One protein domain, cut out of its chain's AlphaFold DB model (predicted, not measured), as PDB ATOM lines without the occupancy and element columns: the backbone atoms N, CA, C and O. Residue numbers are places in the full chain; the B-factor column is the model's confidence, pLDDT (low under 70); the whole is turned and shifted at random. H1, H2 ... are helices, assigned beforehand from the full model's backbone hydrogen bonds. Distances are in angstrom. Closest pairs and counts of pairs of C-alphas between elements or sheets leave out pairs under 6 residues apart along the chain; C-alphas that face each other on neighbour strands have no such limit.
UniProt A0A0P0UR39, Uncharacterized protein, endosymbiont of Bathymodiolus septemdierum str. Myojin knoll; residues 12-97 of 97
ATOM      1  N   LYS A  12      -0.050 -24.955  14.182       94.19
ATOM      2  CA  LYS A  12      -0.126 -24.217  12.913       94.19
ATOM      3  C   LYS A  12      -0.175 -22.704  13.136       94.19
ATOM      4  O   LYS A  12       0.534 -21.958  12.468       94.19
ATOM      5  N   ASN A  13      -0.966 -22.234  14.096       95.38
ATOM      6  CA  ASN A  13      -1.061 -20.809  14.410       95.38
ATOM      7  C   ASN A  13       0.168 -20.289  15.182       95.38
ATOM      8  O   ASN A  13       0.572 -19.147  14.965       95.38
ATOM      9  N   GLU A  14       0.823 -21.113  16.007       95.94
ATOM     10  CA  GLU A  14       2.142 -20.784  16.580       95.94
ATOM     11  C   GLU A  14       3.207 -20.649  15.477       95.94
ATOM     12  O   GLU A  14       3.950 -19.669  15.462       95.94
ATOM     13  N   LEU A  15       3.235 -21.568  14.503       95.75
ATOM     14  CA  LEU A  15       4.142 -21.504  13.351       95.75
ATOM     15  C   LEU A  15       3.902 -20.265  12.485       95.75
ATOM     16  O   LEU A  15       4.858 -19.599  12.097       95.75
ATOM     17  N   LYS A  16       2.645 -19.889  12.229       96.62
ATOM     18  CA  LYS A  16       2.332 -18.624  11.543       96.62
ATOM     19  C   LYS A  16       2.873 -17.406  12.308       96.62
ATOM     20  O   LYS A  16       3.400 -16.484  11.694       96.62
ATOM     21  N   CYS A  17       2.814 -17.408  13.643       97.44
ATOM     22  CA  CYS A  17       3.432 -16.347  14.447       97.44
ATOM     23  C   CYS A  17       4.966 -16.355  14.331       97.44
ATOM     24  O   CYS A  17       5.581 -15.288  14.277       97.44
ATOM     25  N   LEU A  18       5.589 -17.534  14.243       97.75
ATOM     26  CA  LEU A  18       7.024 -17.656  13.989       97.75
ATOM     27  C   LEU A  18       7.412 -17.108  12.602       97.75
ATOM     28  O   LEU A  18       8.429 -16.429  12.489       97.75
ATOM     29  N   VAL A  19       6.585 -17.313  11.569       97.62
ATOM     30  CA  VAL A  19       6.774 -16.691  10.242       97.62
ATOM     31  C   VAL A  19       6.790 -15.166  10.352       97.62
ATOM     32  O   VAL A  19       7.681 -14.523   9.800       97.62
ATOM     33  N   ILE A  20       5.857 -14.568  11.104       97.88
ATOM     34  CA  ILE A  20       5.853 -13.113  11.341       97.88
ATOM     35  C   ILE A  20       7.141 -12.678  12.050       97.88
ATOM     36  O   ILE A  20       7.752 -11.685  11.657       97.88
ATOM     37  N   PHE A  21       7.577 -13.419  13.076       97.94
ATOM     38  CA  PHE A  21       8.855 -13.161  13.742       97.94
ATOM     39  C   PHE A  21      10.024 -13.169  12.745       97.94
ATOM     40  O   PHE A  21      10.817 -12.231  12.761       97.94
ATOM     41  N   LYS A  22      10.096 -14.156  11.845       97.69
ATOM     42  CA  LYS A  22      11.160 -14.260  10.837       97.69
ATOM     43  C   LYS A  22      11.123 -13.152   9.793       97.69
ATOM     44  O   LYS A  22      12.171 -12.607   9.467       97.69
ATOM     45  N   LYS A  23       9.937 -12.742   9.336       97.12
ATOM     46  CA  LYS A  23       9.786 -11.565   8.463       97.12
ATOM     47  C   LYS A  23      10.315 -10.304   9.149       97.12
ATOM     48  O   LYS A  23      11.061  -9.537   8.553       97.12
ATOM     49  N   LEU A  24       9.992 -10.116  10.429       97.19
ATOM     50  CA  LEU A  24      10.518  -8.992  11.206       97.19
ATOM     51  C   LEU A  24      12.030  -9.089  11.426       97.19
ATOM     52  O   LEU A  24      12.696  -8.065  11.366       97.19
ATOM     53  N   GLU A  25      12.567 -10.283  11.677       96.50
ATOM     54  CA  GLU A  25      14.007 -10.525  11.820       96.50
ATOM     55  C   GLU A  25      14.758 -10.161  10.533       96.50
ATOM     56  O   GLU A  25      15.736  -9.418  10.588       96.50
ATOM     57  N   GLN A  26      14.249 -10.589   9.374       95.56
ATOM     58  CA  GLN A  26      14.793 -10.249   8.055       95.56
ATOM     59  C   GLN A  26      14.767  -8.741   7.774       95.56
ATOM     60  O   GLN A  26      15.681  -8.215   7.147       95.56
ATOM     61  N   GLU A  27      13.739  -8.040   8.256       95.62
ATOM     62  CA  GLU A  27      13.627  -6.582   8.140       95.62
ATOM     63  C   GLU A  27      14.454  -5.812   9.194       95.62
ATOM     64  O   GLU A  27      14.502  -4.584   9.140       95.62
ATOM     65  N   GLY A  28      15.081  -6.480  10.171       95.94
ATOM     66  CA  GLY A  28      15.821  -5.820  11.257       95.94
ATOM     67  C   GLY A  28      14.936  -5.232  12.368       95.94
ATOM     68  O   GLY A  28      15.276  -4.223  12.979       95.94
ATOM     69  N   PHE A  29      13.784  -5.848  12.633       94.25
ATOM     70  CA  PHE A  29      12.788  -5.453  13.641       94.25
ATOM     71  C   PHE A  29      12.325  -3.979  13.583       94.25
ATOM     72  O   PHE A  29      12.286  -3.300  14.617       94.25
ATOM     73  N   PRO A  30      11.893  -3.470  12.417       94.81
ATOM     74  CA  PRO A  30      11.441  -2.089  12.271       94.81
ATOM     75  C   PRO A  30      10.219  -1.769  13.143       94.81
ATOM     76  O   PRO A  30       9.286  -2.568  13.305       94.81
ATOM     77  N   ARG A  31      10.195  -0.547  13.691       90.81
ATOM     78  CA  ARG A  31       9.053  -0.045  14.469       90.81
ATOM     79  C   ARG A  31       7.794   0.004  13.599       90.81
ATOM     80  O   ARG A  31       7.836   0.393  12.438       90.81
ATOM     81  N   GLY A  32       6.660  -0.394  14.173       93.31
ATOM     82  CA  GLY A  32       5.349  -0.321  13.518       93.31
ATOM     83  C   GLY A  32       5.027  -1.442  12.520       93.31
ATOM     84  O   GLY A  32       3.869  -1.562  12.138       93.31
ATOM     85  N   ARG A  33       5.981  -2.306  12.142       95.25
ATOM     86  CA  ARG A  33       5.759  -3.365  11.129       95.25
ATOM     87  C   ARG A  33       5.124  -4.649  11.662       95.25
ATOM     88  O   ARG A  33       4.468  -5.362  10.913       95.25
ATOM     89  N   GLN A  34       5.236  -4.919  12.963       97.06
ATOM     90  CA  GLN A  34       4.651  -6.121  13.571       97.06
ATOM     91  C   GLN A  34       3.119  -6.151  13.468       97.06
ATOM     92  O   GLN A  34       2.549  -7.180  13.118       97.06
ATOM     93  N   MET A  35       2.447  -5.034  13.762       97.62
ATOM     94  CA  MET A  35       0.984  -4.998  13.817       97.62
ATOM     95  C   MET A  35       0.312  -5.209  12.445       97.62
ATOM     96  O   MET A  35      -0.644  -5.978  12.392       97.62
ATOM     97  N   PRO A  36       0.795  -4.617  11.333       97.69
ATOM     98  CA  PRO A  36       0.332  -4.961   9.988       97.69
ATOM     99  C   PRO A  36       0.337  -6.467   9.698       97.69
ATOM    100  O   PRO A  36      -0.703  -7.006   9.327       97.69
ATOM    101  N   TYR A  37       1.445  -7.164   9.973       97.44
ATOM    102  CA  TYR A  37       1.524  -8.619   9.793       97.44
ATOM    103  C   TYR A  37       0.541  -9.387  10.683       97.44
ATOM    104  O   TYR A  37      -0.069 -10.367  10.258       97.44
ATOM    105  N   CYS A  38       0.346  -8.932  11.923       97.88
ATOM    106  CA  CYS A  38      -0.613  -9.554  12.834       97.88
ATOM    107  C   CYS A  38      -2.059  -9.381  12.348       97.88
ATOM    108  O   CYS A  38      -2.853 -10.307  12.478       97.88
ATOM    109  N   ARG A  39      -2.403  -8.225  11.762       97.88
ATOM    110  CA  ARG A  39      -3.732  -7.963  11.183       97.88
ATOM    111  C   ARG A  39      -4.005  -8.829   9.957       97.88
ATOM    112  O   ARG A  39      -5.097  -9.370   9.840       97.88
ATOM    113  N   GLU A  40      -3.015  -9.007   9.089       96.56
ATOM    114  CA  GLU A  40      -3.114  -9.900   7.928       96.56
ATOM    115  C   GLU A  40      -3.339 -11.362   8.353       96.56
ATOM    116  O   GLU A  40      -4.211 -12.058   7.833       96.56
ATOM    117  N   MET A  41      -2.611 -11.834   9.370       95.62
ATOM    118  CA  MET A  41      -2.841 -13.173   9.919       95.62
ATOM    119  C   MET A  41      -4.208 -13.291  10.610       95.62
ATOM    120  O   MET A  41      -4.862 -14.329  10.490       95.62
ATOM    121  N   ALA A  42      -4.660 -12.246  11.310       96.75
ATOM    122  CA  ALA A  42      -5.964 -12.224  11.971       96.75
ATOM    123  C   ALA A  42      -7.121 -12.403  10.975       96.75
ATOM    124  O   ALA A  42      -8.090 -13.068  11.304       96.75
ATOM    125  N   GLN A  43      -7.004 -11.910   9.738       95.06
ATOM    126  CA  GLN A  43      -8.016 -12.137   8.691       95.06
ATOM    127  C   GLN A  43      -8.175 -13.619   8.314       95.06
ATOM    128  O   GLN A  43      -9.236 -14.038   7.863       95.06
ATOM    129  N   ASN A  44      -7.123 -14.416   8.514       90.50
ATOM    130  CA  ASN A  44      -7.046 -15.826   8.130       90.50
ATOM    131  C   ASN A  44      -7.140 -16.781   9.334       90.50
ATOM    132  O   ASN A  44      -6.827 -17.971   9.229       90.50
ATOM    133  N   THR A  45      -7.490 -16.253  10.506       89.62
ATOM    134  CA  THR A  45      -7.647 -17.006  11.752       89.62
ATOM    135  C   THR A  45      -8.818 -16.425  12.543       89.62
ATOM    136  O   THR A  45      -9.366 -15.391  12.192       89.62
ATOM    137  N   LYS A  46      -9.222 -17.075  13.633       92.25
ATOM    138  CA  LYS A  46     -10.175 -16.498  14.596       92.25
ATOM    139  C   LYS A  46      -9.465 -15.825  15.782       92.25
ATOM    140  O   LYS A  46     -10.067 -15.582  16.824       92.25
ATOM    141  N   LEU A  47      -8.165 -15.552  15.646       95.00
ATOM    142  CA  LEU A  47      -7.349 -14.885  16.658       95.00
ATOM    143  C   LEU A  47      -7.336 -13.374  16.408       95.00
ATOM    144  O   LEU A  47      -7.255 -12.927  15.266       95.00
ATOM    145  N   SER A  48      -7.348 -12.580  17.480       96.81
ATOM    146  CA  SER A  48      -7.159 -11.132  17.365       96.81
ATOM    147  C   SER A  48      -5.714 -10.778  17.007       96.81
ATOM    148  O   SER A  48      -4.768 -11.485  17.378       96.81
ATOM    149  N   ALA A  49      -5.530  -9.645  16.327       97.62
ATOM    150  CA  ALA A  49      -4.204  -9.140  15.977       97.62
ATOM    151  C   ALA A  49      -3.349  -8.874  17.230       97.62
ATOM    152  O   ALA A  49      -2.141  -9.092  17.214       97.62
ATOM    153  N   GLU A  50      -3.969  -8.466  18.338       97.25
ATOM    154  CA  GLU A  50      -3.320  -8.243  19.629       97.25
ATOM    155  C   GLU A  50      -2.800  -9.554  20.229       97.25
ATOM    156  O   GLU A  50      -1.652  -9.607  20.674       97.25
ATOM    157  N   ASN A  51      -3.597 -10.628  20.181       96.19
ATOM    158  CA  ASN A  51      -3.181 -11.948  20.661       96.19
ATOM    159  C   ASN A  51      -2.035 -12.516  19.817       96.19
ATOM    160  O   ASN A  51      -1.067 -13.053  20.362       96.19
ATOM    161  N   ILE A  52      -2.111 -12.357  18.494       97.81
ATOM    162  CA  ILE A  52      -1.030 -12.731  17.572       97.81
ATOM    163  C   ILE A  52       0.228 -11.909  17.878       97.81
ATOM    164  O   ILE A  52       1.315 -12.463  18.025       97.81
ATOM    165  N   SER A  53       0.088 -10.596  18.061       97.38
ATOM    166  CA  SER A  53       1.195  -9.692  18.383       97.38
ATOM    167  C   SER A  53       1.877 -10.058  19.704       97.38
ATOM    168  O   SER A  53       3.108 -10.099  19.773       97.38
ATOM    169  N   ALA A  54       1.103 -10.389  20.740       96.38
ATOM    170  CA  ALA A  54       1.639 -10.883  22.004       96.38
ATOM    171  C   ALA A  54       2.444 -12.175  21.797       96.38
ATOM    172  O   ALA A  54       3.556 -12.309  22.311       96.38
ATOM    173  N   LYS A  55       1.938 -13.097  20.968       97.06
ATOM    174  CA  LYS A  55       2.638 -14.342  20.638       97.06
ATOM    175  C   LYS A  55       3.943 -14.108  19.872       97.06
ATOM    176  O   LYS A  55       4.955 -14.721  20.202       97.06
ATOM    177  N   VAL A  56       3.964 -13.185  18.911       97.38
ATOM    178  CA  VAL A  56       5.202 -12.754  18.232       97.38
ATOM    179  C   VAL A  56       6.195 -12.158  19.237       97.38
ATOM    180  O   VAL A  56       7.394 -12.428  19.167       97.38
ATOM    181  N   GLY A  57       5.707 -11.391  20.218       97.06
ATOM    182  CA  GLY A  57       6.510 -10.893  21.336       97.06
ATOM    183  C   GLY A  57       7.156 -12.012  22.158       97.06
ATOM    184  O   GLY A  57       8.340 -11.921  22.487       97.06
ATOM    185  N   ASN A  58       6.423 -13.098  22.415       97.50
ATOM    186  CA  ASN A  58       6.970 -14.273  23.092       97.50
ATOM    187  C   ASN A  58       8.117 -14.902  22.288       97.50
ATOM    188  O   ASN A  58       9.156 -15.200  22.868       97.50
ATOM    189  N   PHE A  59       7.994 -15.032  20.961       97.56
ATOM    190  CA  PHE A  59       9.102 -15.514  20.124       97.56
ATOM    191  C   PHE A  59      10.333 -14.605  20.196       97.56
ATOM    192  O   PHE A  59      11.440 -15.103  20.379       97.56
ATOM    193  N   LYS A  60      10.157 -13.277  20.156       96.94
ATOM    194  CA  LYS A  60      11.267 -12.319  20.351       96.94
ATOM    195  C   LYS A  60      11.957 -12.493  21.701       96.94
ATOM    196  O   LYS A  60      13.171 -12.352  21.800       96.94
ATOM    197  N   SER A  61      11.184 -12.781  22.739       96.69
ATOM    198  CA  SER A  61      11.697 -13.033  24.083       96.69
ATOM    199  C   SER A  61      12.494 -14.339  24.163       96.69
ATOM    200  O   SER A  61      13.605 -14.346  24.691       96.69
ATOM    201  N   VAL A  62      11.982 -15.427  23.570       96.81
ATOM    202  CA  VAL A  62      12.697 -16.714  23.463       96.81
ATOM    203  C   VAL A  62      13.993 -16.552  22.658       96.81
ATOM    204  O   VAL A  62      15.035 -17.064  23.061       96.81
ATOM    205  N   ALA A  63      13.959 -15.757  21.587       95.94
ATOM    206  CA  ALA A  63      15.117 -15.397  20.770       95.94
ATOM    207  C   ALA A  63      16.079 -14.388  21.436       95.94
ATOM    208  O   ALA A  63      17.075 -14.008  20.830       95.94
ATOM    209  N   LYS A  64      15.802 -13.941  22.673       95.25
ATOM    210  CA  LYS A  64      16.587 -12.937  23.422       95.25
ATOM    211  C   LYS A  64      16.712 -11.567  22.733       95.25
ATOM    212  O   LYS A  64      17.624 -10.807  23.043       95.25
ATOM    213  N   ILE A  65      15.787 -11.234  21.836       94.06
ATOM    214  CA  ILE A  65      15.699  -9.916  21.186       94.06
ATOM    215  C   ILE A  65      15.090  -8.882  22.139       94.06
ATOM    216  O   ILE A  65      15.520  -7.735  22.182       94.06
ATOM    217  N   ASN A  66      14.090  -9.302  22.918       91.38
ATOM    218  CA  ASN A  66      13.414  -8.479  23.918       91.38
ATOM    219  C   ASN A  66      13.595  -9.070  25.324       91.38
ATOM    220  O   ASN A  66      14.068 -10.195  25.493       91.38
ATOM    221  N   ASN A  67      13.135  -8.328  26.335       91.12
ATOM    222  CA  ASN A  67      13.064  -8.799  27.717       91.12
ATOM    223  C   ASN A  67      12.309 -10.132  27.848       91.12
ATOM    224  O   ASN A  67      11.473 -10.498  27.012       91.12
ATOM    225  N   LYS A  68      12.590 -10.852  28.939       87.75
ATOM    226  CA  LYS A  68      11.878 -12.088  29.285       87.75
ATOM    227  C   LYS A  68      10.368 -11.841  29.375       87.75
ATOM    228  O   LYS A  68       9.920 -10.817  29.880       87.75
ATOM    229  N   SER A  69       9.609 -12.809  28.887       90.00
ATOM    230  CA  SER A  69       8.149 -12.840  28.867       90.00
ATOM    231  C   SER A  69       7.668 -14.200  29.368       90.00
ATOM    232  O   SER A  69       8.460 -15.134  29.510       90.00
ATOM    233  N   ASN A  70       6.361 -14.333  29.584       89.81
ATOM    234  CA  ASN A  70       5.726 -15.599  29.948       89.81
ATOM    235  C   ASN A  70       5.425 -16.442  28.696       89.81
ATOM    236  O   ASN A  70       4.276 -16.810  28.441       89.81
ATOM    237  N   ALA A  71       6.448 -16.703  27.877       92.12
ATOM    238  CA  ALA A  71       6.316 -17.569  26.712       92.12
ATOM    239  C   ALA A  71       5.850 -18.968  27.148       92.12
ATOM    240  O   ALA A  71       6.387 -19.547  28.093       92.12
ATOM    241  N   SER A  72       4.837 -19.513  26.471       92.62
ATOM    242  CA  SER A  72       4.340 -20.854  26.779       92.62
ATOM    243  C   SER A  72       5.360 -21.919  26.375       92.62
ATOM    244  O   SER A  72       6.166 -21.709  25.469       92.62
ATOM    245  N   ILE A  73       5.268 -23.100  26.994       94.25
ATOM    246  CA  ILE A  73       6.086 -24.268  26.628       94.25
ATOM    247  C   ILE A  73       5.963 -24.565  25.126       94.25
ATOM    248  O   ILE A  73       6.974 -24.775  24.467       94.25
ATOM    249  N   ASN A  74       4.756 -24.469  24.553       94.62
ATOM    250  CA  ASN A  74       4.547 -24.663  23.114       94.62
ATOM    251  C   ASN A  74       5.346 -23.666  22.264       94.62
ATOM    252  O   ASN A  74       5.955 -24.067  21.279       94.62
ATOM    253  N   THR A  75       5.383 -22.385  22.645       95.81
ATOM    254  CA  THR A  75       6.169 -21.370  21.928       95.81
ATOM    255  C   THR A  75       7.663 -21.689  21.985       95.81
ATOM    256  O   THR A  75       8.352 -21.568  20.974       95.81
ATOM    257  N   VAL A  76       8.167 -22.141  23.139       95.88
ATOM    258  CA  VAL A  76       9.568 -22.564  23.291       95.88
ATOM    259  C   VAL A  76       9.869 -23.791  22.425       95.88
ATOM    260  O   VAL A  76      10.844 -23.780  21.680       95.88
ATOM    261  N   GLU A  77       9.021 -24.822  22.466       95.81
ATOM    262  CA  GLU A  77       9.172 -26.033  21.645       95.81
ATOM    263  C   GLU A  77       9.146 -25.704  20.143       95.81
ATOM    264  O   GLU A  77      10.006 -26.165  19.395       95.81
ATOM    265  N   ILE A  78       8.209 -24.859  19.697       96.44
ATOM    266  CA  ILE A  78       8.127 -24.411  18.300       96.44
ATOM    267  C   ILE A  78       9.390 -23.653  17.892       96.44
ATOM    268  O   ILE A  78       9.942 -23.917  16.824       96.44
ATOM    269  N   TYR A  79       9.884 -22.740  18.729       96.88
ATOM    270  CA  TYR A  79      11.105 -22.005  18.415       96.88
ATOM    271  C   TYR A  79      12.332 -22.921  18.355       96.88
ATOM    272  O   TYR A  79      13.144 -22.788  17.447       96.88
ATOM    273  N   ASN A  80      12.462 -23.885  19.264       96.00
ATOM    274  CA  ASN A  80      13.584 -24.826  19.234       96.00
ATOM    275  C   ASN A  80      13.565 -25.690  17.963       96.00
ATOM    276  O   ASN A  80      14.606 -25.903  17.343       96.00
ATOM    277  N   ASN A  81      12.377 -26.128  17.540       95.12
ATOM    278  CA  ASN A  81      12.218 -27.006  16.383       95.12
ATOM    279  C   ASN A  81      12.336 -26.275  15.036       95.12
ATOM    280  O   ASN A  81      12.831 -26.860  14.082       95.12
ATOM    281  N   TYR A  82      11.891 -25.017  14.943       96.31
ATOM    282  CA  TYR A  82      11.764 -24.302  13.661       96.31
ATOM    283  C   TYR A  82      12.487 -22.952  13.619       96.31
ATOM    284  O   TYR A  82      12.674 -22.384  12.549       96.31
ATOM    285  N   GLY A  83      12.912 -22.404  14.756       94.62
ATOM    286  CA  GLY A  83      13.496 -21.063  14.856       94.62
ATOM    287  C   GLY A  83      14.852 -20.909  14.166       94.62
ATOM    288  O   GLY A  83      15.268 -19.784  13.903       94.62
ATOM    289  N   HIS A  84      15.526 -22.010  13.826       95.06
ATOM    290  CA  HIS A  84      16.757 -22.007  13.029       95.06
ATOM    291  C   HIS A  84      16.495 -22.006  11.512       95.06
ATOM    292  O   HIS A  84      17.425 -21.811  10.732       95.06
ATOM    293  N   LEU A  85      15.247 -22.218  11.085       96.31
ATOM    294  CA  LEU A  85      14.863 -22.255   9.678       96.31
ATOM    295  C   LEU A  85      14.604 -20.847   9.125       96.31
ATOM    296  O   LEU A  85      14.285 -19.902   9.854       96.31
ATOM    297  N   SER A  86      14.716 -20.722   7.804       95.06
ATOM    298  CA  SER A  86      14.308 -19.527   7.065       95.06
ATOM    299  C   SER A  86      12.784 -19.402   6.977       95.06
ATOM    300  O   SER A  86      12.056 -20.388   7.105       95.06
ATOM    301  N   THR A  87      12.292 -18.192   6.685       94.94
ATOM    302  CA  THR A  87      10.860 -17.927   6.455       94.94
ATOM    303  C   THR A  87      10.248 -18.914   5.454       94.94
ATOM    304  O   THR A  87       9.215 -19.507   5.751       94.94
ATOM    305  N   ASN A  88      10.920 -19.165   4.323       94.38
ATOM    306  CA  ASN A  88      10.419 -20.052   3.268       94.38
ATOM    307  C   ASN A  88      10.281 -21.505   3.745       94.38
ATOM    308  O   ASN A  88       9.260 -22.134   3.491       94.38
ATOM    309  N   GLN A  89      11.265 -22.021   4.489       95.00
ATOM    310  CA  GLN A  89      11.223 -23.390   5.021       95.00
ATOM    311  C   GLN A  89      10.077 -23.580   6.027       95.00
ATOM    312  O   GLN A  89       9.432 -24.626   6.056       95.00
ATOM    313  N   ILE A  90       9.795 -22.563   6.846       94.12
ATOM    314  CA  ILE A  90       8.676 -22.597   7.797       94.12
ATOM    315  C   ILE A  90       7.338 -22.518   7.048       94.12
ATOM    316  O   ILE A  90       6.393 -23.230   7.386       94.12
ATOM    317  N   GLU A  91       7.250 -21.681   6.012       92.75
ATOM    318  CA  GLU A  91       6.064 -21.590   5.153       92.75
ATOM    319  C   GLU A  91       5.813 -22.893   4.368       92.75
ATOM    320  O   GLU A  91       4.660 -23.286   4.197       92.75
ATOM    321  N   GLU A  92       6.855 -23.611   3.944       92.94
ATOM    322  CA  GLU A  92       6.737 -24.953   3.354       92.94
ATOM    323  C   GLU A  92       6.229 -25.983   4.367       92.94
ATOM    324  O   GLU A  92       5.293 -26.728   4.068       92.94
ATOM    325  N   ALA A  93       6.773 -25.985   5.588       90.00
ATOM    326  CA  ALA A  93       6.290 -26.851   6.662       90.00
ATOM    327  C   ALA A  93       4.798 -26.612   6.967       90.00
ATOM    328  O   ALA A  93       4.064 -27.560   7.228       90.00
ATOM    329  N   LEU A  94       4.325 -25.363   6.869       89.38
ATOM    330  CA  LEU A  94       2.913 -25.001   7.045       89.38
ATOM    331  C   LEU A  94       1.986 -25.517   5.936       89.38
ATOM    332  O   LEU A  94       0.803 -25.737   6.203       89.38
ATOM    333  N   LYS A  95       2.481 -25.664   4.702       86.44
ATOM    334  CA  LYS A  95       1.691 -26.191   3.574       86.44
ATOM    335  C   LYS A  95       1.477 -27.700   3.683       86.44
ATOM    336  O   LYS A  95       0.451 -28.194   3.230       86.44
ATOM    337  N   ASN A  96       2.417 -28.399   4.314       75.62
ATOM    338  CA  ASN A  96       2.384 -29.847   4.515       75.62
ATOM    339  C   ASN A  96       1.727 -30.263   5.854       75.62
ATOM    340  O   ASN A  96       1.812 -31.435   6.219       75.62
ATOM    341  N   ALA A  97       1.106 -29.320   6.583       66.38
ATOM    342  CA  ALA A  97       0.577 -29.482   7.945       66.38
ATOM    343  C   ALA A  97      -0.922 -29.174   8.100       66.38
ATOM    344  O   ALA A  97      -1.443 -28.223   7.457       66.38
TER     345      ALA A  97
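This is residues 12 to 97 of the 97 residues of an uncharacterized protein of endosymbiont of Bathymodiolus septemdierum str. Myojin knoll (UniProt A0A0P0UR39). The longest helix, H1, runs through the middle, and the other four stand round it in chain order, H2, H3, H4 and H5, with the widest opening between H2 and H5. H2 and H5 run back along H1 in the opposite direction, while H3 and H4 cross it steeply. The printed part has 86 residues with five named helices, H1 to H5 along the chain, and no named strand, and its class is all helix. It is compact and rounded, with a radius of gyration of the C-alphas of 11.8 A and spans of 33 by 27 by 24 A.

Find C-alpha 12 at (-0.126, -24.217, 12.913); from there H1, residues 12 to 26, runs 21.0 A to C-alpha 26 at (14.793, -10.249, 8.055). Next look for H2 at residues 34 to 43, 14.8 A long, and H3 at residues 49 to 62, 20.0 A long. H4 takes residues 73 to 82 over 14.2 A. H5, residues 87 to 95, covers 12.7 A and ends at C-alpha 95, at (1.691, -26.191, 3.574).

Start from H1, the hub, which touches the four other helices. H5 touches it at a shallow tilt of 16 degrees, opposite ways; their closest C-alphas, Val 19 and Thr 87, are 5.7 A apart. H1 and H2 form a helical hairpin at a shallow tilt of 30 degrees, closest at the C-alphas of Ile 20 and Tyr 37, 6.4 A. H3 touches H1 at a steep tilt of 67 degrees, only just short of about perpendicular, with the C-alphas of Cys 17 and Val 56 closest at 5.5 A. H1 touches H4 with residues 14 to 18 alone, at a steep tilt of 59 degrees; look at the C-alphas of Glu 14 and Thr 75, the closest at 6.7 A. Farther round, H3 touches H2 with residues 49 to 53 alone, the C-alphas of Cys 38 and Ala 49 being closest at 4.8 A. H3 and H4 touch, closest at the C-alphas of Val 62 and Val 76, 6.6 A. H4 and H5 are close but not clearly touching, and H5 is apart from H2 and H3. In H1, H2, H3, H4 and H5 every O i to N i+4 pair is within hydrogen-bond range.

The two C-alphas farthest apart are those of Asn 67 and Asn 96, at 33.1 A, while those of Lys 12 and Ala 97, the first and last printed, are 7.3 A apart. The printed part has no cut, and no link is long; those from H2 to H3 and from H4 to H5 are tight. The mean pLDDT of the printed part is 94.6, and one residue, Ala 97, the chain's last, is under 70.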